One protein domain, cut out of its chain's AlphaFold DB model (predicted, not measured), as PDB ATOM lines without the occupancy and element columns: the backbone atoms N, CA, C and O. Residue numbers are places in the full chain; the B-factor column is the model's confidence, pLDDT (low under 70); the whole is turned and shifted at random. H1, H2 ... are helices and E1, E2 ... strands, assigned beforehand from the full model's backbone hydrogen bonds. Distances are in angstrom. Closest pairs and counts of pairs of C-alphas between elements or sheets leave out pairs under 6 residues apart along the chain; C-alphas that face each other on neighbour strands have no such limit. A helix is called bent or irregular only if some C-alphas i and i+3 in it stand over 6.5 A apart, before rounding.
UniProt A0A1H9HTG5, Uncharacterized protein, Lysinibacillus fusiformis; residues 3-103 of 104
ATOM      1  N   LEU A   3     -37.502  36.320 -41.245       96.62
ATOM      2  CA  LEU A   3     -37.622  37.595 -41.937       96.62
ATOM      3  C   LEU A   3     -36.679  38.598 -41.269       96.62
ATOM      4  O   LEU A   3     -36.726  38.764 -40.050       96.62
ATOM      5  N   LYS A   4     -35.815  39.243 -42.053       96.94
ATOM      6  CA  LYS A   4     -34.838  40.223 -41.572       96.94
ATOM      7  C   LYS A   4     -35.014  41.561 -42.279       96.94
ATOM      8  O   LYS A   4     -35.481  41.629 -43.415       96.94
ATOM      9  N   ALA A   5     -34.581  42.619 -41.602       97.50
ATOM     10  CA  ALA A   5     -34.513  43.963 -42.148       97.50
ATOM     11  C   ALA A   5     -33.216  44.651 -41.725       97.50
ATOM     12  O   ALA A   5     -32.703  44.423 -40.628       97.50
ATOM     13  N   ARG A   6     -32.720  45.540 -42.585       97.81
ATOM     14  CA  ARG A   6     -31.650  46.483 -42.267       97.81
ATOM     15  C   ARG A   6     -32.238  47.884 -42.207       97.81
ATOM     16  O   ARG A   6     -32.784  48.371 -43.194       97.81
ATOM     17  N   LEU A   7     -32.103  48.525 -41.053       97.50
ATOM     18  CA  LEU A   7     -32.596  49.876 -40.808       97.50
ATOM     19  C   LEU A   7     -31.433  50.864 -40.809       97.50
ATOM     20  O   LEU A   7     -30.345  50.554 -40.322       97.50
ATOM     21  N   GLU A   8     -31.670  52.056 -41.343       97.69
ATOM     22  CA  GLU A   8     -30.792  53.202 -41.143       97.69
ATOM     23  C   GLU A   8     -31.280  53.971 -39.917       97.69
ATOM     24  O   GLU A   8     -32.391  54.504 -39.917       97.69
ATOM     25  N   ILE A   9     -30.469  53.998 -38.860       96.62
ATOM     26  CA  ILE A   9     -30.828  54.610 -37.579       96.62
ATOM     27  C   ILE A   9     -29.898  55.792 -37.326       96.62
ATOM     28  O   ILE A   9     -28.678  55.637 -37.313       96.62
ATOM     29  N   TYR A  10     -30.487  56.961 -37.081       96.44
ATOM     30  CA  TYR A  10     -29.792  58.108 -36.512       96.44
ATOM     31  C   TYR A  10     -30.000  58.124 -34.996       96.44
ATOM     32  O   TYR A  10     -31.108  57.899 -34.508       96.44
ATOM     33  N   SER A  11     -28.931  58.387 -34.246       95.56
ATOM     34  CA  SER A  11     -28.955  58.430 -32.785       95.56
ATOM     35  C   SER A  11     -28.041  59.540 -32.276       95.56
ATOM     36  O   SER A  11     -26.850  59.549 -32.580       95.56
ATOM     37  N   SER A  12     -28.589  60.447 -31.467       94.50
ATOM     38  CA  SER A  12     -27.857  61.514 -30.782       94.50
ATOM     39  C   SER A  12     -28.436  61.719 -29.381       94.50
ATOM     40  O   SER A  12     -29.591  62.111 -29.224       94.50
ATOM     41  N   GLN A  13     -27.636  61.436 -28.347       91.94
ATOM     42  CA  GLN A  13     -28.078  61.421 -26.944       91.94
ATOM     43  C   GLN A  13     -29.345  60.553 -26.748       91.94
ATOM     44  O   GLN A  13     -29.337  59.367 -27.079       91.94
ATOM     45  N   SER A  14     -30.430  61.132 -26.222       89.88
ATOM     46  CA  SER A  14     -31.725  60.465 -26.011       89.88
ATOM     47  C   SER A  14     -32.610  60.425 -27.263       89.88
ATOM     48  O   SER A  14     -33.641  59.748 -27.271       89.88
ATOM     49  N   PHE A  15     -32.235  61.145 -28.322       92.50
ATOM     50  CA  PHE A  15     -32.992  61.201 -29.566       92.50
ATOM     51  C   PHE A  15     -32.537  60.098 -30.527       92.50
ATOM     52  O   PHE A  15     -31.353  59.996 -30.858       92.50
ATOM     53  N   ARG A  16     -33.485  59.274 -30.982       96.06
ATOM     54  CA  ARG A  16     -33.264  58.226 -31.982       96.06
ATOM     55  C   ARG A  16     -34.387  58.248 -33.000       96.06
ATOM     56  O   ARG A  16     -35.552  58.400 -32.647       96.06
ATOM     57  N   GLU A  17     -34.035  58.026 -34.255       96.81
ATOM     58  CA  GLU A  17     -34.997  57.934 -35.345       96.81
ATOM     59  C   GLU A  17     -34.507  56.963 -36.420       96.81
ATOM     60  O   GLU A  17     -33.311  56.812 -36.675       96.81
ATOM     61  N   ILE A  18     -35.454  56.308 -37.072       97.75
ATOM     62  CA  ILE A  18     -35.247  55.478 -38.248       97.75
ATOM     63  C   ILE A  18     -35.351  56.408 -39.454       97.75
ATOM     64  O   ILE A  18     -36.408  56.989 -39.708       97.75
ATOM     65  N   LYS A  19     -34.255  56.561 -40.196       97.69
ATOM     66  CA  LYS A  19     -34.178  57.384 -41.411       97.69
ATOM     67  C   LYS A  19     -34.709  56.661 -42.645       97.69
ATOM     68  O   LYS A  19     -35.206  57.309 -43.559       97.69
ATOM     69  N   GLY A  20     -34.645  55.333 -42.651       96.88
ATOM     70  CA  GLY A  20     -35.117  54.521 -43.762       96.88
ATOM     71  C   GLY A  20     -34.929  53.027 -43.531       96.88
ATOM     72  O   GLY A  20     -34.282  52.589 -42.576       96.88
ATOM     73  N   ILE A  21     -35.498  52.243 -44.442       97.56
ATOM     74  CA  ILE A  21     -35.330  50.791 -44.515       97.56
ATOM     75  C   ILE A  21     -34.429  50.515 -45.714       97.56
ATOM     76  O   ILE A  21     -34.809  50.762 -46.854       97.56
ATOM     77  N   GLN A  22     -33.222  50.031 -45.442       97.12
ATOM     78  CA  GLN A  22     -32.184  49.805 -46.451       97.12
ATOM     79  C   GLN A  22     -32.387  48.486 -47.203       97.12
ATOM     80  O   GLN A  22     -31.885  48.304 -48.307       97.12
ATOM     81  N   GLY A  23     -33.121  47.547 -46.606       96.75
ATOM     82  CA  GLY A  23     -33.502  46.304 -47.258       96.75
ATOM     83  C   GLY A  23     -34.224  45.353 -46.318       96.75
ATOM     84  O   GLY A  23     -34.092  45.442 -45.095       96.75
ATOM     85  N   THR A  24     -34.960  44.422 -46.912       97.94
ATOM     86  CA  THR A  24     -35.627  43.307 -46.239       97.94
ATOM     87  C   THR A  24     -35.333  42.029 -47.012       97.94
ATOM     88  O   THR A  24     -35.228  42.055 -48.238       97.94
ATOM     89  N   TRP A  25     -35.142  40.918 -46.308       97.06
ATOM     90  CA  TRP A  25     -34.862  39.633 -46.944       97.06
ATOM     91  C   TRP A  25     -35.257  38.469 -46.044       97.06
ATOM     92  O   TRP A  25     -35.429  38.617 -44.832       97.06
ATOM     93  N   TRP A  26     -35.370  37.296 -46.656       96.38
ATOM     94  CA  TRP A  26     -35.552  36.046 -45.941       96.38
ATOM     95  C   TRP A  26     -34.239  35.290 -45.787       96.38
ATOM     96  O   TRP A  26     -33.390  35.284 -46.676       96.38
ATOM     97  N   GLU A  27     -34.101  34.604 -44.660       94.25
ATOM     98  CA  GLU A  27     -32.964  33.742 -44.358       94.25
ATOM     99  C   GLU A  27     -33.432  32.391 -43.808       94.25
ATOM    100  O   GLU A  27     -34.523  32.259 -43.239       94.25
ATOM    101  N   ILE A  28     -32.609  31.358 -43.967       92.31
ATOM    102  CA  ILE A  28     -32.924  29.985 -43.566       92.31
ATOM    103  C   ILE A  28     -31.884  29.523 -42.559       92.31
ATOM    104  O   ILE A  28     -30.696  29.740 -42.749       92.31
ATOM    105  N   GLY A  29     -32.339  28.879 -41.485       83.69
ATOM    106  CA  GLY A  29     -31.456  28.370 -40.433       83.69
ATOM    107  C   GLY A  29     -30.969  26.935 -40.635       83.69
ATOM    108  O   GLY A  29     -30.274  26.428 -39.765       83.69
ATOM    109  N   SER A  30     -31.365  26.249 -41.713       82.75
ATOM    110  CA  SER A  30     -31.033  24.837 -41.944       82.75
ATOM    111  C   SER A  30     -30.546  24.613 -43.371       82.75
ATOM    112  O   SER A  30     -31.172  25.091 -44.316       82.75
ATOM    113  N   SER A  31     -29.458  23.848 -43.512       76.50
ATOM    114  CA  SER A  31     -28.816  23.517 -44.791       76.50
ATOM    115  C   SER A  31     -29.652  22.604 -45.688       76.50
ATOM    116  O   SER A  31     -29.455  22.598 -46.896       76.50
ATOM    117  N   ASN A  32     -30.587  21.840 -45.116       83.50
ATOM    118  CA  ASN A  32     -31.379  20.840 -45.846       83.50
ATOM    119  C   ASN A  32     -32.740  21.389 -46.306       83.50
ATOM    120  O   ASN A  32     -33.641  20.631 -46.663       83.50
ATOM    121  N   SER A  33     -32.905  22.709 -46.265       90.00
ATOM    122  CA  SER A  33     -34.118  23.402 -46.680       90.00
ATOM    123  C   SER A  33     -33.767  24.637 -47.491       90.00
ATOM    124  O   SER A  33     -32.724  25.252 -47.273       90.00
ATOM    125  N   TYR A  34     -34.647  25.014 -48.407       91.81
ATOM    126  CA  TYR A  34     -34.484  26.183 -49.259       91.81
ATOM    127  C   TYR A  34     -35.778  27.010 -49.296       91.81
ATOM    128  O   TYR A  34     -36.844  26.560 -48.866       91.81
ATOM    129  N   ILE A  35     -35.663  28.258 -49.746       92.94
ATOM    130  CA  ILE A  35     -36.783  29.189 -49.884       92.94
ATOM    131  C   ILE A  35     -37.269  29.165 -51.331       92.94
ATOM    132  O   ILE A  35     -36.490  29.359 -52.262       92.94
ATOM    133  N   GLU A  36     -38.573  28.992 -51.501       92.50
ATOM    134  CA  GLU A  36     -39.297  29.235 -52.742       92.50
ATOM    135  C   GLU A  36     -40.148  30.510 -52.590       92.50
ATOM    136  O   GLU A  36     -40.566  30.859 -51.483       92.50
ATOM    137  N   GLN A  37     -40.402  31.205 -53.709       87.00
ATOM    138  CA  GLN A  37     -41.384  32.300 -53.827       87.00
ATOM    139  C   GLN A  37     -41.380  33.285 -52.644       87.00
ATOM    140  O   GLN A  37     -42.295  33.308 -51.823       87.00
ATOM    141  N   GLN A  38     -40.335  34.103 -52.540       93.38
ATOM    142  CA  GLN A  38     -40.201  35.063 -51.446       93.38
ATOM    143  C   GLN A  38     -40.657  36.467 -51.832       93.38
ATOM    144  O   GLN A  38     -40.351  36.964 -52.916       93.38
ATOM    145  N   ASN A  39     -41.309  37.137 -50.888       95.81
ATOM    146  CA  ASN A  39     -41.458  38.581 -50.878       95.81
ATOM    147  C   ASN A  39     -41.198  39.115 -49.466       95.81
ATOM    148  O   ASN A  39     -41.384  38.431 -48.460       95.81
ATOM    149  N   SER A  40     -40.721  40.346 -49.384       96.81
ATOM    150  CA  SER A  40     -40.601  41.051 -48.116       96.81
ATOM    151  C   SER A  40     -40.748  42.537 -48.366       96.81
ATOM    152  O   SER A  40     -40.406  43.023 -49.444       96.81
ATOM    153  N   ASN A  41     -41.302  43.233 -47.386       96.38
ATOM    154  CA  ASN A  41     -41.497  44.662 -47.434       96.38
ATOM    155  C   ASN A  41     -41.342  45.254 -46.036       96.38
ATOM    156  O   ASN A  41     -41.604  44.603 -45.022       96.38
ATOM    157  N   GLY A  42     -40.953  46.518 -45.995       94.94
ATOM    158  CA  GLY A  42     -40.894  47.292 -44.774       94.94
ATOM    159  C   GLY A  42     -41.552  48.646 -44.981       94.94
ATOM    160  O   GLY A  42     -41.309  49.308 -45.987       94.94
ATOM    161  N   ILE A  43     -42.373  49.063 -44.023       94.44
ATOM    162  CA  ILE A  43     -43.060  50.355 -44.053       94.44
ATOM    163  C   ILE A  43     -42.865  51.100 -42.736       94.44
ATOM    164  O   ILE A  43     -42.770  50.500 -41.666       94.44
ATOM    165  N   SER A  44     -42.844  52.429 -42.810       92.31
ATOM    166  CA  SER A  44     -43.059  53.265 -41.628       92.31
ATOM    167  C   SER A  44     -44.501  53.105 -41.151       92.31
ATOM    168  O   SER A  44     -45.420  53.176 -41.969       92.31
ATOM    169  N   THR A  45     -44.720  52.940 -39.844       90.94
ATOM    170  CA  THR A  45     -46.081  52.858 -39.277       90.94
ATOM    171  C   THR A  45     -46.847  54.178 -39.399       90.94
ATOM    172  O   THR A  45     -48.074  54.186 -39.389       90.94
ATOM    173  N   THR A  46     -46.137  55.290 -39.601       90.00
ATOM    174  CA  THR A  46     -46.712  56.619 -39.863       90.00
ATOM    175  C   THR A  46     -46.782  56.955 -41.358       90.00
ATOM    176  O   THR A  46     -47.246  58.030 -41.739       90.00
ATOM    177  N   GLY A  47     -46.301  56.059 -42.229       90.00
ATOM    178  CA  GLY A  47     -46.275  56.238 -43.684       90.00
ATOM    179  C   GLY A  47     -45.172  57.164 -44.210       90.00
ATOM    180  O   GLY A  47     -45.082  57.364 -45.420       90.00
ATOM    181  N   LYS A  48     -44.323  57.730 -43.342       93.44
ATOM    182  CA  LYS A  48     -43.206  58.610 -43.729       93.44
ATOM    183  C   LYS A  48     -41.952  58.329 -42.905       93.44
ATOM    184  O   LYS A  48     -42.041  57.828 -41.787       93.44
ATOM    185  N   PHE A  49     -40.794  58.667 -43.468       94.81
ATOM    186  CA  PHE A  49     -39.528  58.756 -42.742       94.81
ATOM    187  C   PHE A  49     -39.146  60.236 -42.536       94.81
ATOM    188  O   PHE A  49     -39.486  61.061 -43.389       94.81
ATOM    189  N   PRO A  50     -38.434  60.588 -41.451       96.19
ATOM    190  CA  PRO A  50     -38.025  59.696 -40.368       96.19
ATOM    191  C   PRO A  50     -39.201  59.253 -39.482       96.19
ATOM    192  O   PRO A  50     -40.240  59.906 -39.434       96.19
ATOM    193  N   THR A  51     -39.045  58.119 -38.800       97.06
ATOM    194  CA  THR A  51     -40.044  57.544 -37.880       97.06
ATOM    195  C   THR A  51     -39.351  56.884 -36.691       97.06
ATOM    196  O   THR A  51     -38.156  56.617 -36.742       97.06
ATOM    197  N   THR A  52     -40.072  56.585 -35.617       96.81
ATOM    198  CA  THR A  52     -39.544  55.817 -34.476       96.81
ATOM    199  C   THR A  52     -39.914  54.340 -34.526       96.81
ATOM    200  O   THR A  52     -39.393  53.552 -33.738       96.81
ATOM    201  N   GLN A  53     -40.789  53.966 -35.460       97.62
ATOM    202  CA  GLN A  53     -41.358  52.634 -35.552       97.62
ATOM    203  C   GLN A  53     -41.607  52.240 -37.010       97.62
ATOM    204  O   GLN A  53     -42.036  53.049 -37.842       97.62
ATOM    205  N   VAL A  54     -41.329  50.979 -37.321       98.00
ATOM    206  CA  VAL A  54     -41.554  50.372 -38.635       98.00
ATOM    207  C   VAL A  54     -42.234  49.019 -38.475       98.00
ATOM    208  O   VAL A  54     -42.000  48.309 -37.496       98.00
ATOM    209  N   ASN A  55     -43.036  48.638 -39.464       97.94
ATOM    210  CA  ASN A  55     -43.537  47.278 -39.605       97.94
ATOM    211  C   ASN A  55     -42.808  46.597 -40.763       97.94
ATOM    212  O   ASN A  55     -42.726  47.144 -41.866       97.94
ATOM    213  N   ILE A  56     -42.283  45.405 -40.505       98.12
ATOM    214  CA  ILE A  56     -41.659  44.546 -41.505       98.12
ATOM    215  C   ILE A  56     -42.564  43.341 -41.695       98.12
ATOM    216  O   ILE A  56     -42.976  42.703 -40.726       98.12
ATOM    217  N   SER A  57     -42.873  43.014 -42.942       97.81
ATOM    218  CA  SER A  57     -43.716  41.873 -43.283       97.81
ATOM    219  C   SER A  57     -43.203  41.147 -44.516       97.81
ATOM    220  O   SER A  57     -42.434  41.683 -45.315       97.81
ATOM    221  N   GLY A  58     -43.599  39.892 -44.659       97.31
ATOM    222  CA  GLY A  58     -43.255  39.104 -45.827       97.31
ATOM    223  C   GLY A  58     -43.942  37.754 -45.832       97.31
ATOM    224  O   GLY A  58     -44.416  37.261 -44.803       97.31
ATOM    225  N   ALA A  59     -43.898  37.129 -47.001       97.38
ATOM    226  CA  ALA A  59     -44.328  35.768 -47.251       97.38
ATOM    227  C   ALA A  59     -43.214  34.978 -47.949       97.38
ATOM    228  O   ALA A  59     -42.469  35.505 -48.779       97.38
ATOM    229  N   THR A  60     -43.104  33.699 -47.615       96.56
ATOM    230  CA  THR A  60     -42.213  32.758 -48.296       96.56
ATOM    231  C   THR A  60     -42.735  31.332 -48.182       96.56
ATOM    232  O   THR A  60     -43.517  31.021 -47.283       96.56
ATOM    233  N   THR A  61     -42.264  30.443 -49.051       95.38
ATOM    234  CA  THR A  61     -42.473  29.003 -48.926       95.38
ATOM    235  C   THR A  61     -41.166  28.346 -48.502       95.38
ATOM    236  O   THR A  61     -40.170  28.396 -49.220       95.38
ATOM    237  N   LEU A  62     -41.159  27.705 -47.333       93.19
ATOM    238  CA  LEU A  62     -40.050  26.849 -46.917       93.19
ATOM    239  C   LEU A  62     -40.231  25.468 -47.544       93.19
ATOM    240  O   LEU A  62     -41.259  24.833 -47.310       93.19
ATOM    241  N   ALA A  63     -39.232  25.003 -48.288       92.38
ATOM    242  CA  ALA A  63     -39.230  23.698 -48.935       92.38
ATOM    243  C   ALA A  63     -38.069  22.829 -48.432       92.38
ATOM    244  O   ALA A  63     -36.966  23.323 -48.187       92.38
ATOM    245  N   ALA A  64     -38.312  21.528 -48.283       90.69
ATOM    246  CA  ALA A  64     -37.292  20.532 -47.969       90.69
ATOM    247  C   ALA A  64     -37.584  19.215 -48.700       90.69
ATOM    248  O   ALA A  64     -38.747  18.825 -48.847       90.69
ATOM    249  N   GLU A  65     -36.535  18.525 -49.150       89.56
ATOM    250  CA  GLU A  65     -36.658  17.162 -49.677       89.56
ATOM    251  C   GLU A  65     -36.975  16.198 -48.522       89.56
ATOM    252  O   GLU A  65     -36.455  16.333 -47.413       89.56
ATOM    253  N   THR A  66     -37.866  15.244 -48.764       86.06
ATOM    254  CA  THR A  66     -38.321  14.259 -47.782       86.06
ATOM    255  C   THR A  66     -38.504  12.884 -48.425       86.06
ATOM    256  O   THR A  66     -38.393  12.725 -49.644       86.06
ATOM    257  N   THR A  67     -38.770  11.873 -47.601       83.50
ATOM    258  CA  THR A  67     -39.016  10.491 -48.025       83.50
ATOM    259  C   THR A  67     -40.498  10.147 -47.926       83.50
ATOM    260  O   THR A  67     -41.243  10.787 -47.181       83.50
ATOM    261  N   GLN A  68     -40.924   9.104 -48.648       78.44
ATOM    262  CA  GLN A  68     -42.310   8.627 -48.636       78.44
ATOM    263  C   GLN A  68     -42.811   8.328 -47.215       78.44
ATOM    264  O   GLN A  68     -43.912   8.742 -46.860       78.44
ATOM    265  N   ASP A  69     -41.980   7.701 -46.383       81.31
ATOM    266  CA  ASP A  69     -42.342   7.304 -45.017       81.31
ATOM    267  C   ASP A  69     -42.604   8.499 -44.086       81.31
ATOM    268  O   ASP A  69     -43.374   8.396 -43.132       81.31
ATOM    269  N   MET A  70     -41.989   9.656 -44.359       77.88
ATOM    270  CA  MET A  70     -42.143  10.858 -43.533       77.88
ATOM    271  C   MET A  70     -43.314  11.753 -43.967       77.88
ATOM    272  O   MET A  70     -43.711  12.640 -43.205       77.88
ATOM    273  N   THR A  71     -43.893  11.524 -45.153       81.00
ATOM    274  CA  THR A  71     -44.936  12.386 -45.746       81.00
ATOM    275  C   THR A  71     -46.136  12.587 -44.821       81.00
ATOM    276  O   THR A  71     -46.485  13.728 -44.528       81.00
ATOM    277  N   ALA A  72     -46.684  11.510 -44.251       79.62
ATOM    278  CA  ALA A  72     -47.839  11.577 -43.351       79.62
ATOM    279  C   ALA A  72     -47.582  12.424 -42.086       79.62
ATOM    280  O   ALA A  72     -48.494  13.058 -41.553       79.62
ATOM    281  N   GLY A  73     -46.340  12.449 -41.584       84.75
ATOM    282  CA  GLY A  73     -45.958  13.284 -40.443       84.75
ATOM    283  C   GLY A  73     -45.900  14.768 -40.807       84.75
ATOM    284  O   GLY A  73     -46.406  15.614 -40.067       84.75
ATOM    285  N   PHE A  74     -45.333  15.083 -41.972       86.12
ATOM    286  CA  PHE A  74     -45.265  16.448 -42.491       86.12
ATOM    287  C   PHE A  74     -46.648  17.007 -42.846       86.12
ATOM    288  O   PHE A  74     -46.942  18.147 -42.481       86.12
ATOM    289  N   GLU A  75     -47.528  16.208 -43.455       85.94
ATOM    290  CA  GLU A  75     -48.922  16.596 -43.720       85.94
ATOM    291  C   GLU A  75     -49.660  16.954 -42.426       85.94
ATOM    292  O   GLU A  75     -50.264  18.023 -42.330       85.94
ATOM    293  N   LYS A  76     -49.526  16.128 -41.375       85.25
ATOM    294  CA  LYS A  76     -50.078  16.434 -40.041       85.25
ATOM    295  C   LYS A  76     -49.504  17.717 -39.432       85.25
ATOM    296  O   LYS A  76     -50.208  18.407 -38.701       85.25
ATOM    297  N   ALA A  77     -48.251  18.061 -39.735       85.12
ATOM    298  CA  ALA A  77     -47.606  19.306 -39.306       85.12
ATOM    299  C   ALA A  77     -47.964  20.532 -40.186       85.12
ATOM    300  O   ALA A  77     -47.415  21.632 -39.996       85.12
ATOM    301  N   GLY A  78     -48.885  20.350 -41.140       85.44
ATOM    302  CA  GLY A  78     -49.405  21.390 -42.024       85.44
ATOM    303  C   GLY A  78     -48.500  21.708 -43.213       85.44
ATOM    304  O   GLY A  78     -48.568  22.818 -43.739       85.44
ATOM    305  N   PHE A  79     -47.621  20.786 -43.605       90.19
ATOM    306  CA  PHE A  79     -46.870  20.898 -44.852       90.19
ATOM    307  C   PHE A  79     -47.690  20.311 -45.999       90.19
ATOM    308  O   PHE A  79     -48.331  19.275 -45.844       90.19
ATOM    309  N   SER A  80     -47.635  20.937 -47.169       90.50
ATOM    310  CA  SER A  80     -48.076  20.304 -48.405       90.50
ATOM    311  C   SER A  80     -46.967  19.406 -48.944       90.50
ATOM    312  O   SER A  80     -45.791  19.782 -48.949       90.50
ATOM    313  N   ILE A  81     -47.337  18.210 -49.395       89.81
ATOM    314  CA  ILE A  81     -46.416  17.258 -50.013       89.81
ATOM    315  C   ILE A  81     -46.660  17.233 -51.517       89.81
ATOM    316  O   ILE A  81     -47.798  17.147 -51.972       89.81
ATOM    317  N   SER A  82     -45.586  17.272 -52.301       83.88
ATOM    318  CA  SER A  82     -45.647  16.970 -53.735       83.88
ATOM    319  C   SER A  82     -44.605  15.915 -54.096       83.88
ATOM    320  O   SER A  82     -43.436  16.063 -53.725       83.88
ATOM    321  N   GLY A  83     -45.003  14.898 -54.858       74.56
ATOM    322  CA  GLY A  83     -44.072  13.954 -55.477       74.56
ATOM    323  C   GLY A  83     -43.423  14.544 -56.733       74.56
ATOM    324  O   GLY A  83     -44.101  15.170 -57.546       74.56
ATOM    325  N   GLY A  84     -42.114  14.360 -56.880       64.06
ATOM    326  CA  GLY A  84     -41.350  14.644 -58.096       64.06
ATOM    327  C   GLY A  84     -41.001  13.367 -58.872       64.06
ATOM    328  O   GLY A  84     -41.274  12.250 -58.433       64.06
ATOM    329  N   PHE A  85     -40.362  13.523 -60.034       59.16
ATOM    330  CA  PHE A  85     -39.807  12.394 -60.789       59.16
ATOM    331  C   PHE A  85     -38.697  11.688 -59.984       59.16
ATOM    332  O   PHE A  85     -37.834  12.346 -59.406       59.16
ATOM    333  N   GLY A  86     -38.699  10.349 -59.974       66.00
ATOM    334  CA  GLY A  86     -37.628   9.542 -59.369       66.00
ATOM    335  C   GLY A  86     -37.710   9.351 -57.847       66.00
ATOM    336  O   GLY A  86     -36.676   9.350 -57.188       66.00
ATOM    337  N   SER A  87     -38.915   9.193 -57.284       71.25
ATOM    338  CA  SER A  87     -39.150   8.905 -55.850       71.25
ATOM    339  C   SER A  87     -38.727  10.009 -54.869       71.25
ATOM    340  O   SER A  87     -38.600   9.756 -53.671       71.25
ATOM    341  N   LYS A  88     -38.536  11.241 -55.351       80.94
ATOM    342  CA  LYS A  88     -38.270  12.409 -54.502       80.94
ATOM    343  C   LYS A  88     -39.577  13.049 -54.057       80.94
ATOM    344  O   LYS A  88     -40.426  13.357 -54.892       80.94
ATOM    345  N   TYR A  89     -39.719  13.292 -52.760       87.38
ATOM    346  CA  TYR A  89     -40.848  14.027 -52.199       87.38
ATOM    347  C   TYR A  89     -40.360  15.367 -51.673       87.38
ATOM    348  O   TYR A  89     -39.242  15.480 -51.177       87.38
ATOM    349  N   TYR A  90     -41.206  16.385 -51.758       90.00
ATOM    350  CA  TYR A  90     -40.903  17.709 -51.228       90.00
ATOM    351  C   TYR A  90     -42.000  18.134 -50.266       90.00
ATOM    352  O   TYR A  90     -43.172  18.170 -50.649       90.00
ATOM    353  N   ALA A  91     -41.608  18.463 -49.038       92.38
ATOM    354  CA  ALA A  91     -42.477  19.073 -48.046       92.38
ATOM    355  C   ALA A  91     -42.358  20.594 -48.138       92.38
ATOM    356  O   ALA A  91     -41.255  21.141 -48.083       92.38
ATOM    357  N   ARG A  92     -43.494  21.280 -48.269       93.31
ATOM    358  CA  ARG A  92     -43.577  22.738 -48.380       93.31
ATOM    359  C   ARG A  92     -44.464  23.320 -47.302       93.31
ATOM    360  O   ARG A  92     -45.513  22.770 -46.992       93.31
ATOM    361  N   LYS A  93     -44.072  24.465 -46.755       92.56
ATOM    362  CA  LYS A  93     -44.900  25.221 -45.814       92.56
ATOM    363  C   LYS A  93     -44.838  26.698 -46.129       92.56
ATOM    364  O   LYS A  93     -43.760  27.291 -46.131       92.56
ATOM    365  N   ASN A  94     -46.009  27.283 -46.342       94.50
ATOM    366  CA  ASN A  94     -46.145  28.723 -46.478       94.50
ATOM    367  C   ASN A  94     -45.931  29.367 -45.107       94.50
ATOM    368  O   ASN A  94     -46.508  28.946 -44.102       94.50
ATOM    369  N   ILE A  95     -45.088  30.387 -45.077       93.88
ATOM    370  CA  ILE A  95     -44.734  31.153 -43.893       93.88
ATOM    371  C   ILE A  95     -45.061  32.608 -44.193       93.88
ATOM    372  O   ILE A  95     -44.509  33.192 -45.120       93.88
ATOM    373  N   ASN A  96     -45.927  33.190 -43.370       95.81
ATOM    374  CA  ASN A  96     -46.201  34.620 -43.361       95.81
ATOM    375  C   ASN A  96     -45.744  35.165 -42.015       95.81
ATOM    376  O   ASN A  96     -46.193  34.676 -40.977       95.81
ATOM    377  N   LEU A  97     -44.848  36.148 -42.028       96.56
ATOM    378  CA  LEU A  97     -44.387  36.820 -40.818       96.56
ATOM    379  C   LEU A  97     -44.615  38.320 -40.951       96.56
ATOM    380  O   LEU A  97     -44.421  38.905 -42.015       96.56
ATOM    381  N   SER A  98     -44.989  38.937 -39.839       96.81
ATOM    382  CA  SER A  98     -44.951  40.379 -39.657       96.81
ATOM    383  C   SER A  98     -44.447  40.660 -38.253       96.81
ATOM    384  O   SER A  98     -44.811  39.958 -37.309       96.81
ATOM    385  N   TYR A  99     -43.581  41.656 -38.127       96.62
ATOM    386  CA  TYR A  99     -43.141  42.160 -36.842       96.62
ATOM    387  C   TYR A  99     -43.035  43.675 -36.884       96.62
ATOM    388  O   TYR A  99     -42.808  44.293 -37.926       96.62
ATOM    389  N   GLU A 100     -43.185  44.264 -35.713       97.06
ATOM    390  CA  GLU A 100     -42.987  45.680 -35.500       97.06
ATOM    391  C   GLU A 100     -41.660  45.895 -34.780       97.06
ATOM    392  O   GLU A 100     -41.296  45.141 -33.876       97.06
ATOM    393  N   TYR A 101     -40.921  46.912 -35.204       96.38
ATOM    394  CA  TYR A 101     -39.731  47.373 -34.511       96.38
ATOM    395  C   TYR A 101     -39.950  48.819 -34.083       96.38
ATOM    396  O   TYR A 101     -40.185  49.679 -34.932       96.38
ATOM    397  N   SER A 102     -39.853  49.065 -32.779       96.31
ATOM    398  CA  SER A 102     -39.884  50.390 -32.161       96.31
ATOM    399  C   SER A 102     -38.518  50.696 -31.553       96.31
ATOM    400  O   SER A 102     -37.876  49.817 -30.976       96.31
ATOM    401  N   LEU A 103     -38.063  51.943 -31.681       93.88
ATOM    402  CA  LEU A 103     -36.846  52.428 -31.018       93.88
ATOM    403  C   LEU A 103     -37.012  52.633 -29.506       93.88
ATOM    404  O   LEU A 103     -36.001  52.760 -28.807       93.88
TER     405      LEU A 103
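AT A GLANCE: This is residues 3 to 103 of the 104 residues of an uncharacterized protein of Lysinibacillus fusiformis (UniProt A0A1H9HTG5). A long, narrow, twisted sheet of four strands makes most of a rod, with the hairpin E1 and E2 partly face to face with it toward the end where E4 begins and E6 ends. The short helix H1 packs on E5 and E6 near the other end of the rod. The printed part has 101 residues, with six named strands and one named helix in the order E1 E2 E3 E4 H1 E5 E6; the sheet's order is E3 E4 E6 E5, antiparallel throughout, and the class is mostly strand. The whole is only just loose, close to extended, with a radius of gyration of the C-alphas of 18.7 A and spans of 60 by 21 by 19 A.

IN THESE COORDINATES: In the large sheet, E3 is residues 33 to 44, 31.6 A long; E4 is residues 53 to 66, 40.4 A; E6 is residues 89 to 102, 41.5 A, ending at C-alpha 102 (-39.884, 50.390, -32.161); and E5 is residues 80 to 83, 10.3 A. E1, residues 3 to 12, 28.1 A long, begins at C-alpha 3 (-37.622, 37.595, -41.937), and E2, residues 15 to 27, measures 31.2 A. H1, residues 68 to 76, is 14.0 A long and irregular, with C-alphas 69 and 72 7.2 A apart.

HOW THE PARTS SIT: E4 and E6 are antiparallel at 167 degrees, with N 58 and O 97 2.9 A apart. E3 and E4 form a hairpin at 173 degrees, with N 41 and O 57 at 2.8 A; E3 bends by 70 degrees at residue 37. E5 and E6 form a hairpin at 147 degrees, with N 80 and O 92 at 2.8 A. E1 and E2 form the third hairpin, at 162 degrees, with N 6 and O 23 at 2.9 A; E2 bends by 67 degrees at residue 20. Their sheet and the large one make a sandwich, two sheets face to face, and the parts that face each other are 11.6 A apart centre to centre; the closest C-alphas of E2 and E3 are those of Thr 24 and Ser 40, 5.8 A apart. H1 is on the large sheet at a height of 8.5 A, over E6 and only just along the strands, at 29.6 degrees to E6 on the local plane. The closest C-alphas of H1 and E6 are those of Gln 68 and Tyr 89, 6.6 A apart. E4, H1 and E5 make a split strand-helix-strand unit, two strands running the same way with E6 between them, and its crossover is right-handed. In H1, 3 of 5 O i to N i+4 pairs are within hydrogen-bond range. H1 is apart from E1 and from E2.

THE WHOLE: The two C-alphas farthest apart, those of Gln 13 and Gly 86, are 61.9 A from each other. The printed part has no cut and no long link. Its mean pLDDT is 91.1, and residues 84 to 86 are under 70.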